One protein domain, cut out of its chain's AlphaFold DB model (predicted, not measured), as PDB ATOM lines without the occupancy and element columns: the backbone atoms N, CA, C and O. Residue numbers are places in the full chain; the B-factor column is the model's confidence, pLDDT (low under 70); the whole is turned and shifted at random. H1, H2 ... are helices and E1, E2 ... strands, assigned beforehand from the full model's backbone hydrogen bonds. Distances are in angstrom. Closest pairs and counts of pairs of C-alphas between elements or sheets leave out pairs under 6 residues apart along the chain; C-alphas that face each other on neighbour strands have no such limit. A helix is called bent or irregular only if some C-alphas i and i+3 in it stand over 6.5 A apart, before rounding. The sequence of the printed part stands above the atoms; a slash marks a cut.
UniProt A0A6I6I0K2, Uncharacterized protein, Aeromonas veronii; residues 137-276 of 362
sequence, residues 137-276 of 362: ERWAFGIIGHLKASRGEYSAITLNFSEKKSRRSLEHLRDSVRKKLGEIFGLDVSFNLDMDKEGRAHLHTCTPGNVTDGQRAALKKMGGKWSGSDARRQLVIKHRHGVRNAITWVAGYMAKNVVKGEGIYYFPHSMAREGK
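What this domain is: This is residues 137 to 276 of the 362 residues of an uncharacterized protein of Aeromonas veronii (UniProt A0A6I6I0K2). A twisted sheet of five strands forms the core, with H3 and H4 side by side over one face and the long helix H5 over the other, so the model is three layers deep. H1 and H6 pack crosswise on each other at one end of the sheet, and the small helix H2 sits at the opposite end. The printed part has 140 residues, with six named helices and five named strands in the order H1 E1 H2 H3 E2 E3 H4 E4 H5 E5 H6. The sheet's order is E4 - E1 - E3 - E2 - E5, all antiparallel, and the class is mixed, helices and strands. The whole is compact, with a radius of gyration of the C-alphas of 14.2 A, and it is rounded, spanning 39 by 34 by 23 A.

Where its parts are: Start in the sheet, at C-alpha 153 at (-36.249, 2.797, -0.039), where E1 begins; it covers residues 153 to 160 and is 23.4 A long. E3, residues 201 to 208, is 23.7 A long, and E4, residues 235 to 241, is 19.6 A. E2 is residues 191 to 195, and E5 is residues 263 to 266. Next find H5, residues 243 to 259, from C-alpha 243 at (-40.004, 1.188, -6.706) over 22.3 A; it is only just irregular, with C-alphas 254 and 257 6.7 A apart. H3, residues 170 to 185, is 21.3 A long with a kink of 28 degrees near residue 177. H4 is residues 213 to 223, 15.3 A, and H1 is residues 137 to 146, 14.2 A. H2 is residues 163 to 166, and H6, residues 269 to 276, ends at C-alpha 276 at (-30.394, -1.388, -19.981).

How they stand to each other: Begin at the inner strands E1 and E3, antiparallel at 166 degrees, where N 157 and O 205 are within hydrogen-bond range at 2.9 A. On E1's other side is the edge strand E4, with N 156 and O 238 at 2.9 A. E3 and E2 form a hairpin, with N 192 and O 204 at 2.8 A. E5 is the other edge strand, and N 193 and O 264 join it to E2 at 2.8 A. Two split strand-helix-strand units, in which two strands that run the same way have another strand between them in the sheet, are E1, H2 H3, E2, with E3 between the two strands, and E3, H4, E4, with E1 between the two strands; both crossovers are right-handed. H3 is over E3, E2 and E5 at a height over the sheet of 9.5 A. On the same face H4 is over E4 at a height of 9.7 A. H3 and H4 touch at a shallow tilt of 13 degrees, opposite ways, closest at the C-alphas of Ile 184 and Gln 215, 5.7 A. Look to the opposite face for H5, over E3 and E2 at a height of 8.8 A and along the strands. H5 touches H1, closest at the C-alphas of Ala 140 and Ile 247, 5.4 A. H1 touches H6 about perpendicular, at 78 degrees, with the C-alphas of Gly 142 and Gly 275 3.7 A apart as the closest. H1 and H2 only graze the sheet; H6 is not on it. Every O i to N i+4 pair is within hydrogen-bond range in H1, H4 and H6, but 10 of 12 in H3 and 9 of 13 in H5; H2 is too short for such a pair.

The domain as a whole: The two C-alphas farthest apart are those of Ser 229 and Lys 276, 43.9 A. The printed part has no cut, and its one long link, of 11 residues, joins H4 to E4. Mean pLDDT of the printed part is 81.8; look for values under 70 at residues 148 to 152 and 242 to 262, among others.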
ATOM      1  N   GLU A 137     -39.970   4.650 -20.268       63.09
ATOM      2  CA  GLU A 137     -39.728   3.227 -19.982       63.09
ATOM      3  C   GLU A 137     -38.261   2.977 -19.633       63.09
ATOM      4  O   GLU A 137     -37.963   2.383 -18.598       63.09
ATOM      5  N   ARG A 138     -37.327   3.518 -20.425       68.81
ATOM      6  CA  ARG A 138     -35.888   3.415 -20.122       68.81
ATOM      7  C   ARG A 138     -35.542   4.043 -18.773       68.81
ATOM      8  O   ARG A 138     -34.723   3.506 -18.028       68.81
ATOM      9  N   TRP A 139     -36.177   5.163 -18.429       70.12
ATOM     10  CA  TRP A 139     -35.995   5.794 -17.121       70.12
ATOM     11  C   TRP A 139     -36.538   4.942 -15.982       70.12
ATOM     12  O   TRP A 139     -35.897   4.868 -14.937       70.12
ATOM     13  N   ALA A 140     -37.677   4.275 -16.181       68.38
ATOM     14  CA  ALA A 140     -38.236   3.366 -15.192       68.38
ATOM     15  C   ALA A 140     -37.248   2.239 -14.859       68.38
ATOM     16  O   ALA A 140     -36.953   2.030 -13.684       68.38
ATOM     17  N   PHE A 141     -36.654   1.597 -15.870       69.38
ATOM     18  CA  PHE A 141     -35.615   0.583 -15.654       69.38
ATOM     19  C   PHE A 141     -34.372   1.139 -14.961       69.38
ATOM     20  O   PHE A 141     -33.837   0.498 -14.057       69.38
ATOM     21  N   GLY A 142     -33.937   2.350 -15.316       72.44
ATOM     22  CA  GLY A 142     -32.826   2.981 -14.608       72.44
ATOM     23  C   GLY A 142     -33.146   3.276 -13.139       72.44
ATOM     24  O   GLY A 142     -32.275   3.120 -12.294       72.44
ATOM     25  N   ILE A 143     -34.395   3.613 -12.798       72.88
ATOM     26  CA  ILE A 143     -34.835   3.780 -11.402       72.88
ATOM     27  C   ILE A 143     -34.876   2.451 -10.645       72.88
ATOM     28  O   ILE A 143     -34.508   2.422  -9.472       72.88
ATOM     29  N   ILE A 144     -35.271   1.353 -11.297       69.38
ATOM     30  CA  ILE A 144     -35.204   0.009 -10.699       69.38
ATOM     31  C   ILE A 144     -33.759  -0.306 -10.293       69.38
ATOM     32  O   ILE A 144     -33.517  -0.682  -9.148       69.38
ATOM     33  N   GLY A 145     -32.799  -0.108 -11.204       66.88
ATOM     34  CA  GLY A 145     -31.380  -0.334 -10.913       66.88
ATOM     35  C   GLY A 145     -30.868   0.561  -9.795       66.88
ATOM     36  O   GLY A 145     -30.311   0.075  -8.812       66.88
ATOM     37  N   HIS A 146     -31.195   1.846  -9.885       74.19
ATOM     38  CA  HIS A 146     -30.756   2.850  -8.930       74.19
ATOM     39  C   HIS A 146     -31.219   2.584  -7.491       74.19
ATOM     40  O   HIS A 146     -30.496   2.869  -6.541       74.19
ATOM     41  N   LEU A 147     -32.416   2.017  -7.315       71.50
ATOM     42  CA  LEU A 147     -32.989   1.714  -5.999       71.50
ATOM     43  C   LEU A 147     -32.745   0.273  -5.532       71.50
ATOM     44  O   LEU A 147     -33.198  -0.104  -4.448       71.50
ATOM     45  N   LYS A 148     -32.032  -0.545  -6.316       68.06
ATOM     46  CA  LYS A 148     -31.782  -1.955  -5.991       68.06
ATOM     47  C   LYS A 148     -31.031  -2.104  -4.667       68.06
ATOM     48  O   LYS A 148     -31.425  -2.903  -3.822       68.06
ATOM     49  N   ALA A 149     -29.976  -1.310  -4.473       63.41
ATOM     50  CA  ALA A 149     -29.132  -1.373  -3.278       63.41
ATOM     51  C   ALA A 149     -29.869  -0.938  -2.001       63.41
ATOM     52  O   ALA A 149     -29.606  -1.472  -0.927       63.41
ATOM     53  N   SER A 150     -30.829  -0.016  -2.117       61.03
ATOM     54  CA  SER A 150     -31.656   0.445  -0.997       61.03
ATOM     55  C   SER A 150     -32.943  -0.361  -0.820       61.03
ATOM     56  O   SER A 150     -33.822   0.059  -0.073       61.03
ATOM     57  N   ARG A 151     -33.099  -1.491  -1.526       65.62
ATOM     58  CA  ARG A 151     -34.305  -2.337  -1.473       65.62
ATOM     59  C   ARG A 151     -35.601  -1.549  -1.723       65.62
ATOM     60  O   ARG A 151     -36.640  -1.840  -1.147       65.62
ATOM     61  N   GLY A 152     -35.548  -0.538  -2.593       61.50
ATOM     62  CA  GLY A 152     -36.710   0.290  -2.918       61.50
ATOM     63  C   GLY A 152     -37.022   1.403  -1.913       61.50
ATOM     64  O   GLY A 152     -38.010   2.116  -2.110       61.50
ATOM     65  N   GLU A 153     -36.202   1.600  -0.879       73.06
ATOM     66  CA  GLU A 153     -36.249   2.797  -0.039       73.06
ATOM     67  C   GLU A 153     -35.611   3.987  -0.751       73.06
ATOM     68  O   GLU A 153     -34.548   3.872  -1.369       73.06
ATOM     69  N   TYR A 154     -36.244   5.156  -0.667       82.06
ATOM     70  CA  TYR A 154     -35.742   6.368  -1.304       82.06
ATOM     71  C   TYR A 154     -36.246   7.637  -0.624       82.06
ATOM     72  O   TYR A 154     -37.272   7.664   0.059       82.06
ATOM     73  N   SER A 155     -35.547   8.736  -0.875       88.38
ATOM     74  CA  SER A 155     -35.960  10.071  -0.463       88.38
ATOM     75  C   SER A 155     -36.342  10.888  -1.686       88.38
ATOM     76  O   SER A 155     -35.503  11.154  -2.542       88.38
ATOM     77  N   ALA A 156     -37.607  11.304  -1.770       90.38
ATOM     78  CA  ALA A 156     -38.073  12.268  -2.762       90.38
ATOM     79  C   ALA A 156     -37.773  13.688  -2.277       90.38
ATOM     80  O   ALA A 156     -38.113  14.048  -1.146       90.38
ATOM     81  N   ILE A 157     -37.147  14.492  -3.130       94.50
ATOM     82  CA  ILE A 157     -36.586  15.789  -2.759       94.50
ATOM     83  C   ILE A 157     -37.147  16.861  -3.685       94.50
ATOM     84  O   ILE A 157     -37.098  16.729  -4.908       94.50
ATOM     85  N   THR A 158     -37.631  17.941  -3.080       94.19
ATOM     86  CA  THR A 158     -37.972  19.191  -3.759       94.19
ATOM     87  C   THR A 158     -37.164  20.320  -3.139       94.19
ATOM     88  O   THR A 158     -37.211  20.508  -1.922       94.19
ATOM     89  N   LEU A 159     -36.442  21.080  -3.957       95.31
ATOM     90  CA  LEU A 159     -35.640  22.222  -3.528       95.31
ATOM     91  C   LEU A 159     -35.998  23.450  -4.365       95.31
ATOM     92  O   LEU A 159     -35.851  23.431  -5.580       95.31
ATOM     93  N   ASN A 160     -36.397  24.534  -3.710       93.81
ATOM     94  CA  ASN A 160     -36.570  25.832  -4.347       93.81
ATOM     95  C   ASN A 160     -35.260  26.627  -4.286       93.81
ATOM     96  O   ASN A 160     -34.620  26.724  -3.230       93.81
ATOM     97  N   PHE A 161     -34.859  27.204  -5.419       93.81
ATOM     98  CA  PHE A 161     -33.666  28.042  -5.496       93.81
ATOM     99  C   PHE A 161     -33.951  29.473  -5.034       93.81
ATOM    100  O   PHE A 161     -35.079  29.965  -5.078       93.81
ATOM    101  N   SER A 162     -32.901  30.165  -4.594       91.44
ATOM    102  CA  SER A 162     -32.971  31.594  -4.301       91.44
ATOM    103  C   SER A 162     -33.275  32.408  -5.557       91.44
ATOM    104  O   SER A 162     -32.862  32.036  -6.654       91.44
ATOM    105  N   GLU A 163     -33.887  33.583  -5.401       89.50
ATOM    106  CA  GLU A 163     -34.130  34.517  -6.513       89.50
ATOM    107  C   GLU A 163     -32.873  34.793  -7.343       89.50
ATOM    108  O   GLU A 163     -32.908  34.748  -8.570       89.50
ATOM    109  N   LYS A 164     -31.726  35.007  -6.684       90.12
ATOM    110  CA  LYS A 164     -30.444  35.228  -7.370       90.12
ATOM    111  C   LYS A 164     -30.071  34.061  -8.289       90.12
ATOM    112  O   LYS A 164     -29.504  34.292  -9.354       90.12
ATOM    113  N   LYS A 165     -30.334  32.819  -7.873       90.56
ATOM    114  CA  LYS A 165     -30.074  31.633  -8.698       90.56
ATOM    115  C   LYS A 165     -31.124  31.461  -9.791       90.56
ATOM    116  O   LYS A 165     -30.744  31.136 -10.909       90.56
ATOM    117  N   SER A 166     -32.385  31.755  -9.493       90.00
ATOM    118  CA  SER A 166     -33.506  31.689 -10.437       90.00
ATOM    119  C   SER A 166     -33.412  32.689 -11.593       90.00
ATOM    120  O   SER A 166     -34.058  32.494 -12.610       90.00
ATOM    121  N   ARG A 167     -32.576  33.735 -11.484       89.31
ATOM    122  CA  ARG A 167     -32.255  34.641 -12.608       89.31
ATOM    123  C   ARG A 167     -31.422  33.985 -13.716       89.31
ATOM    124  O   ARG A 167     -31.257  34.575 -14.778       89.31
ATOM    125  N   ARG A 168     -30.824  32.821 -13.460       87.56
ATOM    126  CA  ARG A 168     -30.052  32.069 -14.458       87.56
ATOM    127  C   ARG A 168     -30.994  31.173 -15.256       87.56
ATOM    128  O   ARG A 168     -31.998  30.718 -14.717       87.56
ATOM    129  N   SER A 169     -30.640  30.870 -16.504       88.25
ATOM    130  CA  SER A 169     -31.404  29.898 -17.287       88.25
ATOM    131  C   SER A 169     -31.344  28.503 -16.648       88.25
ATOM    132  O   SER A 169     -30.388  28.167 -15.932       88.25
ATOM    133  N   LEU A 170     -32.356  27.678 -16.919       88.75
ATOM    134  CA  LEU A 170     -32.415  26.308 -16.408       88.75
ATOM    135  C   LEU A 170     -31.232  25.467 -16.918       88.75
ATOM    136  O   LEU A 170     -30.715  24.631 -16.180       88.75
ATOM    137  N   GLU A 171     -30.746  25.718 -18.137       88.19
ATOM    138  CA  GLU A 171     -29.587  25.037 -18.728       88.19
ATOM    139  C   GLU A 171     -28.317  25.329 -17.933       88.19
ATOM    140  O   GLU A 171     -27.559  24.416 -17.606       88.19
ATOM    141  N   HIS A 172     -28.107  26.593 -17.558       88.69
ATOM    142  CA  HIS A 172     -26.962  26.967 -16.739       88.69
ATOM    143  C   HIS A 172     -27.052  26.355 -15.331       88.69
ATOM    144  O   HIS A 172     -26.040  25.959 -14.745       88.69
ATOM    145  N   LEU A 173     -28.258  26.259 -14.763       91.56
ATOM    146  CA  LEU A 173     -28.466  25.588 -13.479       91.56
ATOM    147  C   LEU A 173     -28.228  24.076 -13.573       91.56
ATOM    148  O   LEU A 173     -27.639  23.519 -12.647       91.56
ATOM    149  N   ARG A 174     -28.613  23.424 -14.678       91.19
ATOM    150  CA  ARG A 174     -28.497  21.970 -14.881       91.19
ATOM    151  C   ARG A 174     -27.092  21.459 -14.599       91.19
ATOM    152  O   ARG A 174     -26.932  20.536 -13.805       91.19
ATOM    153  N   ASP A 175     -26.075  22.055 -15.211       88.81
ATOM    154  CA  ASP A 175     -24.705  21.541 -15.102       88.81
ATOM    155  C   ASP A 175     -24.138  21.755 -13.690       88.81
ATOM    156  O   ASP A 175     -23.482  20.874 -13.126       88.81
ATOM    157  N   SER A 176     -24.478  22.887 -13.060       91.94
ATOM    158  CA  SER A 176     -24.122  23.157 -11.666       91.94
ATOM    159  C   SER A 176     -24.809  22.194 -10.694       91.94
ATOM    160  O   SER A 176     -24.166  21.735  -9.748       91.94
ATOM    161  N   VAL A 177     -26.093  21.899 -10.911       95.12
ATOM    162  CA  VAL A 177     -26.887  20.986 -10.081       95.12
ATOM    163  C   VAL A 177     -26.386  19.560 -10.231       95.12
ATOM    164  O   VAL A 177     -26.120  18.923  -9.219       95.12
ATOM    165  N   ARG A 178     -26.159  19.088 -11.462       93.75
ATOM    166  CA  ARG A 178     -25.591  17.761 -11.735       93.75
ATOM    167  C   ARG A 178     -24.323  17.522 -10.922       93.75
ATOM    168  O   ARG A 178     -24.244  16.540 -10.192       93.75
ATOM    169  N   LYS A 179     -23.350  18.438 -11.014       92.19
ATOM    170  CA  LYS A 179     -22.084  18.310 -10.282       92.19
ATOM    171  C   LYS A 179     -22.311  18.286  -8.768       92.19
ATOM    172  O   LYS A 179     -21.772  17.432  -8.074       92.19
ATOM    173  N   LYS A 180     -23.131  19.207  -8.252       96.12
ATOM    174  CA  LYS A 180     -23.370  19.334  -6.810       96.12
ATOM    175  C   LYS A 180     -24.142  18.159  -6.223       96.12
ATOM    176  O   LYS A 180     -23.815  17.743  -5.122       96.12
ATOM    177  N   LEU A 181     -25.130  17.613  -6.925       95.44
ATOM    178  CA  LEU A 181     -25.857  16.437  -6.448       95.44
ATOM    179  C   LEU A 181     -24.948  15.203  -6.379       95.44
ATOM    180  O   LEU A 181     -25.009  14.486  -5.385       95.44
ATOM    181  N   GLY A 182     -24.054  15.024  -7.359       90.81
ATOM    182  CA  GLY A 182     -23.024  13.981  -7.313       90.81
ATOM    183  C   GLY A 182     -22.095  14.122  -6.102       90.81
ATOM    184  O   GLY A 182     -21.848  13.147  -5.403       90.81
ATOM    185  N   GLU A 183     -21.650  15.345  -5.787       94.12
ATOM    186  CA  GLU A 183     -20.848  15.625  -4.583       94.12
ATOM    187  C   GLU A 183     -21.626  15.376  -3.275       94.12
ATOM    188  O   GLU A 183     -21.053  14.908  -2.297       94.12
ATOM    189  N   ILE A 184     -22.923  15.704  -3.234       95.31
ATOM    190  CA  ILE A 184     -23.757  15.578  -2.027       95.31
ATOM    191  C   ILE A 184     -24.075  14.114  -1.722       95.31
ATOM    192  O   ILE A 184     -24.004  13.693  -0.568       95.31
ATOM    193  N   PHE A 185     -24.476  13.348  -2.734       92.25
ATOM    194  CA  PHE A 185     -24.931  11.974  -2.539       92.25
ATOM    195  C   PHE A 185     -23.831  10.936  -2.752       92.25
ATOM    196  O   PHE A 185     -24.014   9.793  -2.349       92.25
ATOM    197  N   GLY A 186     -22.700  11.312  -3.355       87.62
ATOM    198  CA  GLY A 186     -21.655  10.364  -3.749       87.62
ATOM    199  C   GLY A 186     -22.073   9.459  -4.913       87.62
ATOM    200  O   GLY A 186     -21.450   8.429  -5.139       87.62
ATOM    201  N   LEU A 187     -23.142   9.818  -5.629       87.12
ATOM    202  CA  LEU A 187     -23.711   9.053  -6.735       87.12
ATOM    203  C   LEU A 187     -24.485   9.967  -7.692       87.12
ATOM    204  O   LEU A 187     -25.000  11.017  -7.300       87.12
ATOM    205  N   ASP A 188     -24.576   9.555  -8.954       85.62
ATOM    206  CA  ASP A 188     -25.359  10.270  -9.959       85.62
ATOM    207  C   ASP A 188     -26.858  10.055  -9.728       85.62
ATOM    208  O   ASP A 188     -27.331   8.922  -9.738       85.62
ATOM    209  N   VAL A 189     -27.623  11.141  -9.609       89.19
ATOM    210  CA  VAL A 189     -29.086  11.095  -9.453       89.19
ATOM    211  C   VAL A 189     -29.794  11.793 -10.611       89.19
ATOM    212  O   VAL A 189     -29.325  12.805 -11.139       89.19
ATOM    213  N   SER A 190     -30.962  11.279 -10.997       89.06
ATOM    214  CA  SER A 190     -31.849  11.963 -11.943       89.06
ATOM    215  C   SER A 190     -32.531  13.167 -11.304       89.06
ATOM    216  O   SER A 190     -32.919  13.117 -10.133       89.06
ATOM    217  N   PHE A 191     -32.746  14.232 -12.073       92.88
ATOM    218  CA  PHE A 191     -33.458  15.406 -11.582       92.88
ATOM    219  C   PHE A 191     -34.212  16.170 -12.674       92.88
ATOM    220  O   PHE A 191     -33.858  16.110 -13.848       92.88
ATOM    221  N   ASN A 192     -35.240  16.915 -12.272       89.56
ATOM    222  CA  ASN A 192     -35.920  17.919 -13.085       89.56
ATOM    223  C   ASN A 192     -35.626  19.314 -12.520       89.56
ATOM    224  O   ASN A 192     -35.601  19.479 -11.301       89.56
ATOM    225  N   LEU A 193     -35.413  20.278 -13.414       91.12
ATOM    226  CA  LEU A 193     -35.468  21.703 -13.129       91.12
ATOM    227  C   LEU A 193     -36.608  22.368 -13.900       91.12
ATOM    228  O   LEU A 193     -36.710  22.209 -15.114       91.12
ATOM    229  N   ASP A 194     -37.398  23.176 -13.221       89.19
ATOM    230  CA  ASP A 194     -38.562  23.867 -13.763       89.19
ATOM    231  C   ASP A 194     -38.789  25.201 -13.045       89.19
ATOM    232  O   ASP A 194     -38.152  25.515 -12.037       89.19
ATOM    233  N   MET A 195     -39.676  26.031 -13.592       86.44
ATOM    234  CA  MET A 195     -40.017  27.334 -13.018       86.44
ATOM    235  C   MET A 195     -41.373  27.263 -12.323       86.44
ATOM    236  O   MET A 195     -42.340  26.737 -12.875       86.44
ATOM    237  N   ASP A 196     -41.451  27.766 -11.095       80.06
ATOM    238  CA  ASP A 196     -42.727  27.919 -10.409       80.06
ATOM    239  C   ASP A 196     -43.528  29.095 -11.001       80.06
ATOM    240  O   ASP A 196     -43.069  29.831 -11.877       80.06
ATOM    241  N   LYS A 197     -44.756  29.289 -10.512       78.38
ATOM    242  CA  LYS A 197     -45.644  30.366 -10.983       78.38
ATOM    243  C   LYS A 197     -45.102  31.776 -10.724       78.38
ATOM    244  O   LYS A 197     -45.579  32.720 -11.341       78.38
ATOM    245  N   GLU A 198     -44.153  31.919  -9.804       79.00
ATOM    246  CA  GLU A 198     -43.507  33.184  -9.450       79.00
ATOM    247  C   GLU A 198     -42.182  33.368 -10.217       79.00
ATOM    248  O   GLU A 198     -41.439  34.310  -9.956       79.00
ATOM    249  N   GLY A 199     -41.869  32.478 -11.169       82.00
ATOM    250  CA  GLY A 199     -40.639  32.533 -11.954       82.00
ATOM    251  C   GLY A 199     -39.397  32.132 -11.158       82.00
ATOM    252  O   GLY A 199     -38.292  32.566 -11.483       82.00
ATOM    253  N   ARG A 200     -39.541  31.321 -10.104       86.88
ATOM    254  CA  ARG A 200     -38.404  30.763  -9.362       86.88
ATOM    255  C   ARG A 200     -38.077  29.369  -9.864       86.88
ATOM    256  O   ARG A 200     -38.964  28.533 -10.016       86.88
ATOM    257  N   ALA A 201     -36.791  29.098 -10.050       91.50
ATOM    258  CA  ALA A 201     -36.336  27.758 -10.365       91.50
ATOM    259  C   ALA A 201     -36.588  26.830  -9.169       91.50
ATOM    260  O   ALA A 201     -36.317  27.183  -8.013       91.50
ATOM    261  N   HIS A 202     -37.043  25.622  -9.461       91.38
ATOM    262  CA  HIS A 202     -37.184  24.541  -8.505       91.38
ATOM    263  C   HIS A 202     -36.575  23.254  -9.056       91.38
ATOM    264  O   HIS A 202     -36.377  23.093 -10.255       91.38
ATOM    265  N   LEU A 203     -36.149  22.393  -8.138       94.00
ATOM    266  CA  LEU A 203     -35.500  21.119  -8.393       94.00
ATOM    267  C   LEU A 203     -36.363  20.014  -7.807       94.00
ATOM    268  O   LEU A 203     -36.668  20.041  -6.614       94.00
ATOM    269  N   HIS A 204     -36.641  18.996  -8.609       93.56
ATOM    270  CA  HIS A 204     -37.190  17.727  -8.154       93.56
ATOM    271  C   HIS A 204     -36.182  16.607  -8.406       93.56
ATOM    272  O   HIS A 204     -35.666  16.471  -9.512       93.56
ATOM    273  N   THR A 205     -35.884  15.796  -7.396       94.06
ATOM    274  CA  THR A 205     -34.971  14.650  -7.517       94.06
ATOM    275  C   THR A 205     -35.358  13.538  -6.541       94.06
ATOM    276  O   THR A 205     -36.282  13.688  -5.735       94.06
ATOM    277  N   CYS A 206     -34.681  12.400  -6.627       89.94
ATOM    278  CA  CYS A 206     -34.721  11.358  -5.616       89.94
ATOM    279  C   CYS A 206     -33.346  10.710  -5.464       89.94
ATOM    280  O   CYS A 206     -32.596  10.630  -6.433       89.94
ATOM    281  N   THR A 207     -33.051  10.230  -4.260       90.06
ATOM    282  CA  THR A 207     -31.835   9.464  -3.955       90.06
ATOM    283  C   THR A 207     -32.203   8.176  -3.205       90.06
ATOM    284  O   THR A 207     -33.216   8.190  -2.489       90.06
ATOM    285  N   PRO A 208     -31.447   7.072  -3.356       82.75
ATOM    286  CA  PRO A 208     -31.662   5.848  -2.590       82.75
ATOM    287  C   PRO A 208     -31.530   6.088  -1.077       82.75
ATOM    288  O   PRO A 208     -30.657   6.827  -0.625       82.75
ATOM    289  N   GLY A 209     -32.393   5.449  -0.286       81.88
ATOM    290  CA  GLY A 209     -32.359   5.511   1.175       81.88
ATOM    291  C   GLY A 209     -32.720   6.876   1.777       81.88
ATOM    292  O   GLY A 209     -33.546   7.634   1.251       81.88
ATOM    293  N   ASN A 210     -32.130   7.165   2.937       88.19
ATOM    294  CA  ASN A 210     -32.373   8.373   3.724       88.19
ATOM    295  C   ASN A 210     -31.350   9.477   3.438       88.19
ATOM    296  O   ASN A 210     -30.167   9.215   3.253       88.19
ATOM    297  N   VAL A 211     -31.812  10.730   3.468       91.00
ATOM    298  CA  VAL A 211     -30.940  11.911   3.377       91.00
ATOM    299  C   VAL A 211     -30.428  12.282   4.765       91.00
ATOM    300  O   VAL A 211     -31.229  12.577   5.655       91.00
ATOM    301  N   THR A 212     -29.107  12.319   4.933       94.44
ATOM    302  CA  THR A 212     -28.458  12.704   6.197       94.44
ATOM    303  C   THR A 212     -28.568  14.207   6.466       94.44
ATOM    304  O   THR A 212     -28.836  15.007   5.564       94.44
ATOM    305  N   ASP A 213     -28.300  14.635   7.700       95.50
ATOM    306  CA  ASP A 213     -28.304  16.062   8.042       95.50
ATOM    307  C   ASP A 213     -27.216  16.852   7.306       95.50
ATOM    308  O   ASP A 213     -27.467  17.969   6.842       95.50
ATOM    309  N   GLY A 214     -26.041  16.249   7.097       96.69
ATOM    310  CA  GLY A 214     -24.976  16.835   6.279       96.69
ATOM    311  C   GLY A 214     -25.422  17.053   4.830       96.69
ATOM    312  O   GLY A 214     -25.245  18.140   4.274       96.69
ATOM    313  N   GLN A 215     -26.093  16.063   4.237       96.94
ATOM    314  CA  GLN A 215     -26.655  16.174   2.889       96.94
ATOM    315  C   GLN A 215     -27.778  17.214   2.822       96.94
ATOM    316  O   GLN A 215     -27.820  18.027   1.899       96.94
ATOM    317  N   ARG A 216     -28.662  17.259   3.826       96.94
ATOM    318  CA  ARG A 216     -29.722  18.271   3.943       96.94
ATOM    319  C   ARG A 216     -29.143  19.685   3.989       96.94
ATOM    320  O   ARG A 216     -29.645  20.573   3.296       96.94
ATOM    321  N   ALA A 217     -28.094  19.906   4.780       96.38
ATOM    322  CA  ALA A 217     -27.408  21.193   4.856       96.38
ATOM    323  C   ALA A 217     -26.767  21.570   3.510       96.38
ATOM    324  O   ALA A 217     -26.918  22.703   3.041       96.38
ATOM    325  N   ALA A 218     -26.122  20.611   2.840       97.69
ATOM    326  CA  ALA A 218     -25.512  20.823   1.535       97.69
ATOM    327  C   ALA A 218     -26.547  21.138   0.434       97.69
ATOM    328  O   ALA A 218     -26.320  22.043  -0.372       97.69
ATOM    329  N   LEU A 219     -27.719  20.490   0.447       96.88
ATOM    330  CA  LEU A 219     -28.841  20.798  -0.451       96.88
ATOM    331  C   LEU A 219     -29.358  22.227  -0.248       96.88
ATOM    332  O   LEU A 219     -29.526  22.965  -1.221       96.88
ATOM    333  N   LYS A 220     -29.552  22.667   1.004       95.44
ATOM    334  CA  LYS A 220     -29.944  24.060   1.294       95.44
ATOM    335  C   LYS A 220     -28.892  25.055   0.805       95.44
ATOM    336  O   LYS A 220     -29.231  26.045   0.157       95.44
ATOM    337  N   LYS A 221     -27.607  24.770   1.046       95.50
ATOM    338  CA  LYS A 221     -26.488  25.591   0.554       95.50
ATOM    339  C   LYS A 221     -26.478  25.661  -0.975       95.50
ATOM    340  O   LYS A 221     -26.262  26.734  -1.537       95.50
ATOM    341  N   MET A 222     -26.761  24.548  -1.650       95.56
ATOM    342  CA  MET A 222     -26.908  24.498  -3.104       95.56
ATOM    343  C   MET A 222     -28.087  25.353  -3.591       95.56
ATOM    344  O   MET A 222     -27.938  26.045  -4.600       95.56
ATOM    345  N   GLY A 223     -29.218  25.361  -2.880       93.25
ATOM    346  CA  GLY A 223     -30.385  26.199  -3.188       93.25
ATOM    347  C   GLY A 223     -30.124  27.704  -3.062       93.25
ATOM    348  O   GLY A 223     -30.711  28.501  -3.790       93.25
ATOM    349  N   GLY A 224     -29.185  28.101  -2.201       93.19
ATOM    350  CA  GLY A 224     -28.875  29.502  -1.904       93.19
ATOM    351  C   GLY A 224     -29.747  30.079  -0.784       93.19
ATOM    352  O   GLY A 224     -30.547  29.373  -0.177       93.19
ATOM    353  N   LYS A 225     -29.578  31.373  -0.474       90.44
ATOM    354  CA  LYS A 225     -30.343  32.046   0.590       90.44
ATOM    355  C   LYS A 225     -31.819  32.157   0.191       90.44
ATOM    356  O   LYS A 225     -32.135  32.837  -0.781       90.44
ATOM    357  N   TRP A 226     -32.694  31.480   0.930       87.75
ATOM    358  CA  TRP A 226     -34.137  31.507   0.704       87.75
ATOM    359  C   TRP A 226     -34.712  32.898   0.979       87.75
ATOM    360  O   TRP A 226     -34.385  33.500   2.001       87.75
ATOM    361  N   SER A 227     -35.543  33.396   0.063       77.75
ATOM    362  CA  SER A 227     -36.226  34.693   0.176       77.75
ATOM    363  C   SER A 227     -37.729  34.568   0.447       77.75
ATOM    364  O   SER A 227     -38.386  35.571   0.699       77.75
ATOM    365  N   GLY A 228     -38.287  33.352   0.419       76.62
ATOM    366  CA  GLY A 228     -39.701  33.130   0.710       76.62
ATOM    367  C   GLY A 228     -40.020  33.208   2.204       76.62
ATOM    368  O   GLY A 228     -39.178  32.935   3.058       76.62
ATOM    369  N   SER A 229     -41.278  33.515   2.516       77.19
ATOM    370  CA  SER A 229     -41.765  33.696   3.891       77.19
ATOM    371  C   SER A 229     -41.762  32.417   4.737       77.19
ATOM    372  O   SER A 229     -41.631  32.488   5.954       77.19
ATOM    373  N   ASP A 230     -41.870  31.238   4.113       81.50
ATOM    374  CA  ASP A 230     -41.839  29.944   4.805       81.50
ATOM    375  C   ASP A 230     -40.559  29.177   4.464       81.50
ATOM    376  O   ASP A 230     -40.430  28.599   3.382       81.50
ATOM    377  N   ALA A 231     -39.607  29.143   5.399       79.31
ATOM    378  CA  ALA A 231     -38.334  28.439   5.236       79.31
ATOM    379  C   ALA A 231     -38.496  26.925   5.006       79.31
ATOM    380  O   ALA A 231     -37.632  26.298   4.390       79.31
ATOM    381  N   ARG A 232     -39.617  26.325   5.436       82.50
ATOM    382  CA  ARG A 232     -39.907  24.900   5.194       82.50
ATOM    383  C   ARG A 232     -40.173  24.612   3.721       82.50
ATOM    384  O   ARG A 232     -39.978  23.485   3.277       82.50
ATOM    385  N   ARG A 233     -40.575  25.627   2.950       84.56
ATOM    386  CA  ARG A 233     -40.773  25.501   1.503       84.56
ATOM    387  C   ARG A 233     -39.466  25.498   0.730       84.56
ATOM    388  O   ARG A 233     -39.486  25.081  -0.420       84.56
ATOM    389  N   GLN A 234     -38.344  25.918   1.319       90.88
ATOM    390  CA  GLN A 234     -37.071  25.884   0.607       90.88
ATOM    391  C   GLN A 234     -36.691  24.450   0.229       90.88
ATOM    392  O   GLN A 234     -36.343  24.196  -0.915       90.88
ATOM    393  N   LEU A 235     -36.740  23.521   1.186       94.75
ATOM    394  CA  LEU A 235     -36.317  22.137   0.993       94.75
ATOM    395  C   LEU A 235     -37.322  21.192   1.647       94.75
ATOM    396  O   LEU A 235     -37.435  21.145   2.871       94.75
ATOM    397  N   VAL A 236     -37.984  20.392   0.819       94.12
ATOM    398  CA  VAL A 236     -38.894  19.331   1.242       94.12
ATOM    399  C   VAL A 236     -38.250  17.996   0.906       94.12
ATOM    400  O   VAL A 236     -37.937  17.722  -0.249       94.12
ATOM    401  N   ILE A 237     -38.073  17.156   1.921       93.38
ATOM    402  CA  ILE A 237     -37.579  15.787   1.768       93.38
ATOM    403  C   ILE A 237     -38.643  14.865   2.339       93.38
ATOM    404  O   ILE A 237     -39.077  15.053   3.476       93.38
ATOM    405  N   LYS A 238     -39.075  13.887   1.547       91.69
ATOM    406  CA  LYS A 238     -40.025  12.863   1.972       91.69
ATOM    407  C   LYS A 238     -39.392  11.498   1.784       91.69
ATOM    408  O   LYS A 238     -39.148  11.096   0.649       91.69
ATOM    409  N   HIS A 239     -39.173  10.797   2.889       84.75
ATOM    410  CA  HIS A 239     -38.817   9.388   2.835       84.75
ATOM    411  C   HIS A 239     -40.011   8.568   2.327       84.75
ATOM    412  O   HIS A 239     -41.183   8.892   2.592       84.75
ATOM    413  N   ARG A 240     -39.712   7.574   1.498       77.56
ATOM    414  CA  ARG A 240     -40.669   6.776   0.739       77.56
ATOM    415  C   ARG A 240     -40.122   5.364   0.550       77.56
ATOM    416  O   ARG A 240     -38.916   5.147   0.521       77.56
ATOM    417  N   HIS A 241     -41.046   4.439   0.332       73.06
ATOM    418  CA  HIS A 241     -40.753   3.060  -0.023       73.06
ATOM    419  C   HIS A 241     -41.532   2.665  -1.286       73.06
ATOM    420  O   HIS A 241     -42.640   3.161  -1.543       73.06
ATOM    421  N   GLY A 242     -40.945   1.758  -2.062       59.44
ATOM    422  CA  GLY A 242     -41.569   1.112  -3.207       59.44
ATOM    423  C   GLY A 242     -41.134   1.706  -4.544       59.44
ATOM    424  O   GLY A 242     -41.414   2.861  -4.871       59.44
ATOM    425  N   VAL A 243     -40.534   0.852  -5.373       60.03
ATOM    426  CA  VAL A 243     -40.004   1.188  -6.706       60.03
ATOM    427  C   VAL A 243     -41.093   1.740  -7.638       60.03
ATOM    428  O   VAL A 243     -40.878   2.723  -8.346       60.03
ATOM    429  N   ARG A 244     -42.312   1.197  -7.558       58.34
ATOM    430  CA  ARG A 244     -43.515   1.701  -8.249       58.34
ATOM    431  C   ARG A 244     -43.762   3.197  -8.023       58.34
ATOM    432  O   ARG A 244     -44.058   3.946  -8.961       58.34
ATOM    433  N   ASN A 245     -43.657   3.639  -6.772       60.50
ATOM    434  CA  ASN A 245     -43.906   5.030  -6.405       60.50
ATOM    435  C   ASN A 245     -42.756   5.930  -6.869       60.50
ATOM    436  O   ASN A 245     -43.006   7.047  -7.324       60.50
ATOM    437  N   ALA A 246     -41.519   5.430  -6.829       61.56
ATOM    438  CA  ALA A 246     -40.357   6.134  -7.358       61.56
ATOM    439  C   ALA A 246     -40.454   6.341  -8.875       61.56
ATOM    440  O   ALA A 246     -40.245   7.450  -9.359       61.56
ATOM    441  N   ILE A 247     -40.870   5.323  -9.631       64.12
ATOM    442  CA  ILE A 247     -41.100   5.451 -11.078       64.12
ATOM    443  C   ILE A 247     -42.208   6.463 -11.358       64.12
ATOM    444  O   ILE A 247     -42.059   7.314 -12.228       64.12
ATOM    445  N   THR A 248     -43.299   6.434 -10.590       62.53
ATOM    446  CA  THR A 248     -44.383   7.420 -10.740       62.53
ATOM    447  C   THR A 248     -43.885   8.846 -10.474       62.53
ATOM    448  O   THR A 248     -44.258   9.781 -11.185       62.53
ATOM    449  N   TRP A 249     -43.011   9.025  -9.483       67.50
ATOM    450  CA  TRP A 249     -42.369  10.306  -9.191       67.50
ATOM    451  C   TRP A 249     -41.462  10.767 -10.338       67.50
ATOM    452  O   TRP A 249     -41.571  11.898 -10.799       67.50
ATOM    453  N   VAL A 250     -40.615   9.881 -10.851       64.12
ATOM    454  CA  VAL A 250     -39.572  10.225 -11.820       64.12
ATOM    455  C   VAL A 250     -40.099  10.257 -13.260       64.12
ATOM    456  O   VAL A 250     -40.048  11.286 -13.930       64.12
ATOM    457  N   ALA A 251     -40.667   9.154 -13.740       55.41
ATOM    458  CA  ALA A 251     -41.178   9.027 -15.104       55.41
ATOM    459  C   ALA A 251     -42.566   9.664 -15.292       55.41
ATOM    460  O   ALA A 251     -42.968   9.939 -16.420       55.41
ATOM    461  N   GLY A 252     -43.305   9.905 -14.204       57.59
ATOM    462  CA  GLY A 252     -44.604  10.577 -14.237       57.59
ATOM    463  C   GLY A 252     -44.505  12.059 -13.887       57.59
ATOM    464  O   GLY A 252     -44.722  12.925 -14.733       57.59
ATOM    465  N   TYR A 253     -44.208  12.360 -12.621       64.06
ATOM    466  CA  TYR A 253     -44.263  13.727 -12.099       64.06
ATOM    467  C   TYR A 253     -43.117  14.605 -12.624       64.06
ATOM    468  O   TYR A 253     -43.383  15.648 -13.219       64.06
ATOM    469  N   MET A 254     -41.862  14.169 -12.487       67.38
ATOM    470  CA  MET A 254     -40.687  14.920 -12.951       67.38
ATOM    471  C   MET A 254     -40.623  15.015 -14.481       67.38
ATOM    472  O   MET A 254     -40.116  15.991 -15.017       67.38
ATOM    473  N   ALA A 255     -41.170  14.052 -15.220       60.38
ATOM    474  CA  ALA A 255     -41.218  14.125 -16.681       60.38
ATOM    475  C   ALA A 255     -42.264  15.126 -17.207       60.38
ATOM    476  O   ALA A 255     -42.120  15.654 -18.311       60.38
ATOM    477  N   LYS A 256     -43.315  15.416 -16.427       63.03
ATOM    478  CA  LYS A 256     -44.477  16.204 -16.867       63.03
ATOM    479  C   LYS A 256     -44.100  17.580 -17.414       63.03
ATOM    480  O   LYS A 256     -44.636  17.984 -18.441       63.03
ATOM    481  N   ASN A 257     -43.211  18.298 -16.732       57.06
ATOM    482  CA  ASN A 257     -42.874  19.673 -17.106       57.06
ATOM    483  C   ASN A 257     -41.890  19.725 -18.283       57.06
ATOM    484  O   ASN A 257     -41.904  20.681 -19.048       57.06
ATOM    485  N   VAL A 258     -41.147  18.644 -18.530       53.84
ATOM    486  CA  VAL A 258     -40.325  18.500 -19.742       53.84
ATOM    487  C   VAL A 258     -41.173  18.245 -20.974       53.84
ATOM    488  O   VAL A 258     -40.947  18.865 -22.004       53.84
ATOM    489  N   VAL A 259     -42.196  17.395 -20.863       51.19
ATOM    490  CA  VAL A 259     -43.143  17.142 -21.966       51.19
ATOM    491  C   VAL A 259     -43.881  18.420 -22.379       51.19
ATOM    492  O   VAL A 259     -44.266  18.577 -23.533       51.19
ATOM    493  N   LYS A 260     -44.059  19.359 -21.449       58.47
ATOM    494  CA  LYS A 260     -44.652  20.670 -21.728       58.47
ATOM    495  C   LYS A 260     -43.663  21.719 -22.249       58.47
ATOM    496  O   LYS A 260     -44.095  22.819 -22.570       58.47
ATOM    497  N   GLY A 261     -42.366  21.413 -22.298       60.72
ATOM    498  CA  GLY A 261     -41.318  22.387 -22.623       60.72
ATOM    499  C   GLY A 261     -41.094  23.451 -21.538       60.72
ATOM    500  O   GLY A 261     -40.471  24.470 -21.803       60.72
ATOM    501  N   GLU A 262     -41.601  23.226 -20.324       69.56
ATOM    502  CA  GLU A 262     -41.552  24.158 -19.184       69.56
ATOM    503  C   GLU A 262     -40.399  23.836 -18.209       69.56
ATOM    504  O   GLU A 262     -40.230  24.508 -17.192       69.56
ATOM    505  N   GLY A 263     -39.611  22.795 -18.492       76.00
ATOM    506  CA  GLY A 263     -38.505  22.364 -17.645       76.00
ATOM    507  C   GLY A 263     -37.487  21.486 -18.365       76.00
ATOM    508  O   GLY A 263     -37.688  21.040 -19.495       76.00
ATOM    509  N   ILE A 264     -36.390  21.208 -17.670       82.50
ATOM    510  CA  ILE A 264     -35.279  20.374 -18.119       82.50
ATOM    511  C   ILE A 264     -35.208  19.140 -17.237       82.50
ATOM    512  O   ILE A 264     -35.230  19.235 -16.015       82.50
ATOM    513  N   TYR A 265     -35.043  17.979 -17.859       83.50
ATOM    514  CA  TYR A 265     -34.821  16.728 -17.152       83.50
ATOM    515  C   TYR A 265     -33.431  16.210 -17.456       83.50
ATOM    516  O   TYR A 265     -33.019  16.105 -18.613       83.50
ATOM    517  N   TYR A 266     -32.715  15.878 -16.394       86.19
ATOM    518  CA  TYR A 266     -31.429  15.227 -16.452       86.19
ATOM    519  C   TYR A 266     -31.578  13.775 -16.010       86.19
ATOM    520  O   TYR A 266     -31.972  13.489 -14.877       86.19
ATOM    521  N   PHE A 267     -31.211  12.866 -16.911       83.50
ATOM    522  CA  PHE A 267     -31.076  11.448 -16.616       83.50
ATOM    523  C   PHE A 267     -29.611  11.027 -16.755       83.50
ATOM    524  O   PHE A 267     -29.047  11.187 -17.843       83.50
ATOM    525  N   PRO A 268     -28.978  10.504 -15.694       86.00
ATOM    526  CA  PRO A 268     -27.608  10.023 -15.766       86.00
ATOM    527  C   PRO A 268     -27.421   8.879 -16.766       86.00
ATOM    528  O   PRO A 268     -28.249   7.974 -16.878       86.00
ATOM    529  N   HIS A 269     -26.272   8.877 -17.448       85.31
ATOM    530  CA  HIS A 269     -25.881   7.769 -18.328       85.31
ATOM    531  C   HIS A 269     -25.628   6.475 -17.542       85.31
ATOM    532  O   HIS A 269     -25.878   5.392 -18.065       85.31
ATOM    533  N   SER A 270     -25.159   6.582 -16.295       80.75
ATOM    534  CA  SER A 270     -24.989   5.469 -15.352       80.75
ATOM    535  C   SER A 270     -26.319   4.750 -15.104       80.75
ATOM    536  O   SER A 270     -26.432   3.562 -15.394       80.75
ATOM    537  N   MET A 271     -27.365   5.491 -14.725       81.12
ATOM    538  CA  MET A 271     -28.715   4.941 -14.549       81.12
ATOM    539  C   MET A 271     -29.287   4.344 -15.843       81.12
ATOM    540  O   MET A 271     -29.947   3.310 -15.808       81.12
ATOM    541  N   ALA A 272     -29.034   4.960 -17.003       77.12
ATOM    542  CA  ALA A 272     -29.475   4.402 -18.285       77.12
ATOM    543  C   ALA A 272     -28.790   3.063 -18.605       77.12
ATOM    544  O   ALA A 272     -29.443   2.149 -19.104       77.12
ATOM    545  N   ARG A 273     -27.493   2.938 -18.301       80.38
ATOM    546  CA  ARG A 273     -26.713   1.709 -18.493       80.38
ATOM    547  C   ARG A 273     -27.186   0.589 -17.569       80.38
ATOM    548  O   ARG A 273     -27.379  -0.528 -18.031       80.38
ATOM    549  N   GLU A 274     -27.406   0.896 -16.293       73.88
ATOM    550  CA  GLU A 274     -27.953  -0.061 -15.322       73.88
ATOM    551  C   GLU A 274     -29.356  -0.522 -15.718       73.88
ATOM    552  O   GLU A 274     -29.641  -1.719 -15.716       73.88
ATOM    553  N   GLY A 275     -30.215   0.417 -16.126       74.25
ATOM    554  CA  GLY A 275     -31.548   0.099 -16.626       74.25
ATOM    555  C   GLY A 275     -31.511  -0.810 -17.853       74.25
ATOM    556  O   GLY A 275     -32.271  -1.775 -17.910       74.25
ATOM    557  N   LYS A 276     -30.595  -0.547 -18.795       79.50
ATOM    558  CA  LYS A 276     -30.394  -1.388 -19.981       79.50
ATOM    559  C   LYS A 276     -30.005  -2.815 -19.595       79.50
ATOM    560  O   LYS A 276     -30.665  -3.747 -20.033       79.50
TER     561      LYS A 276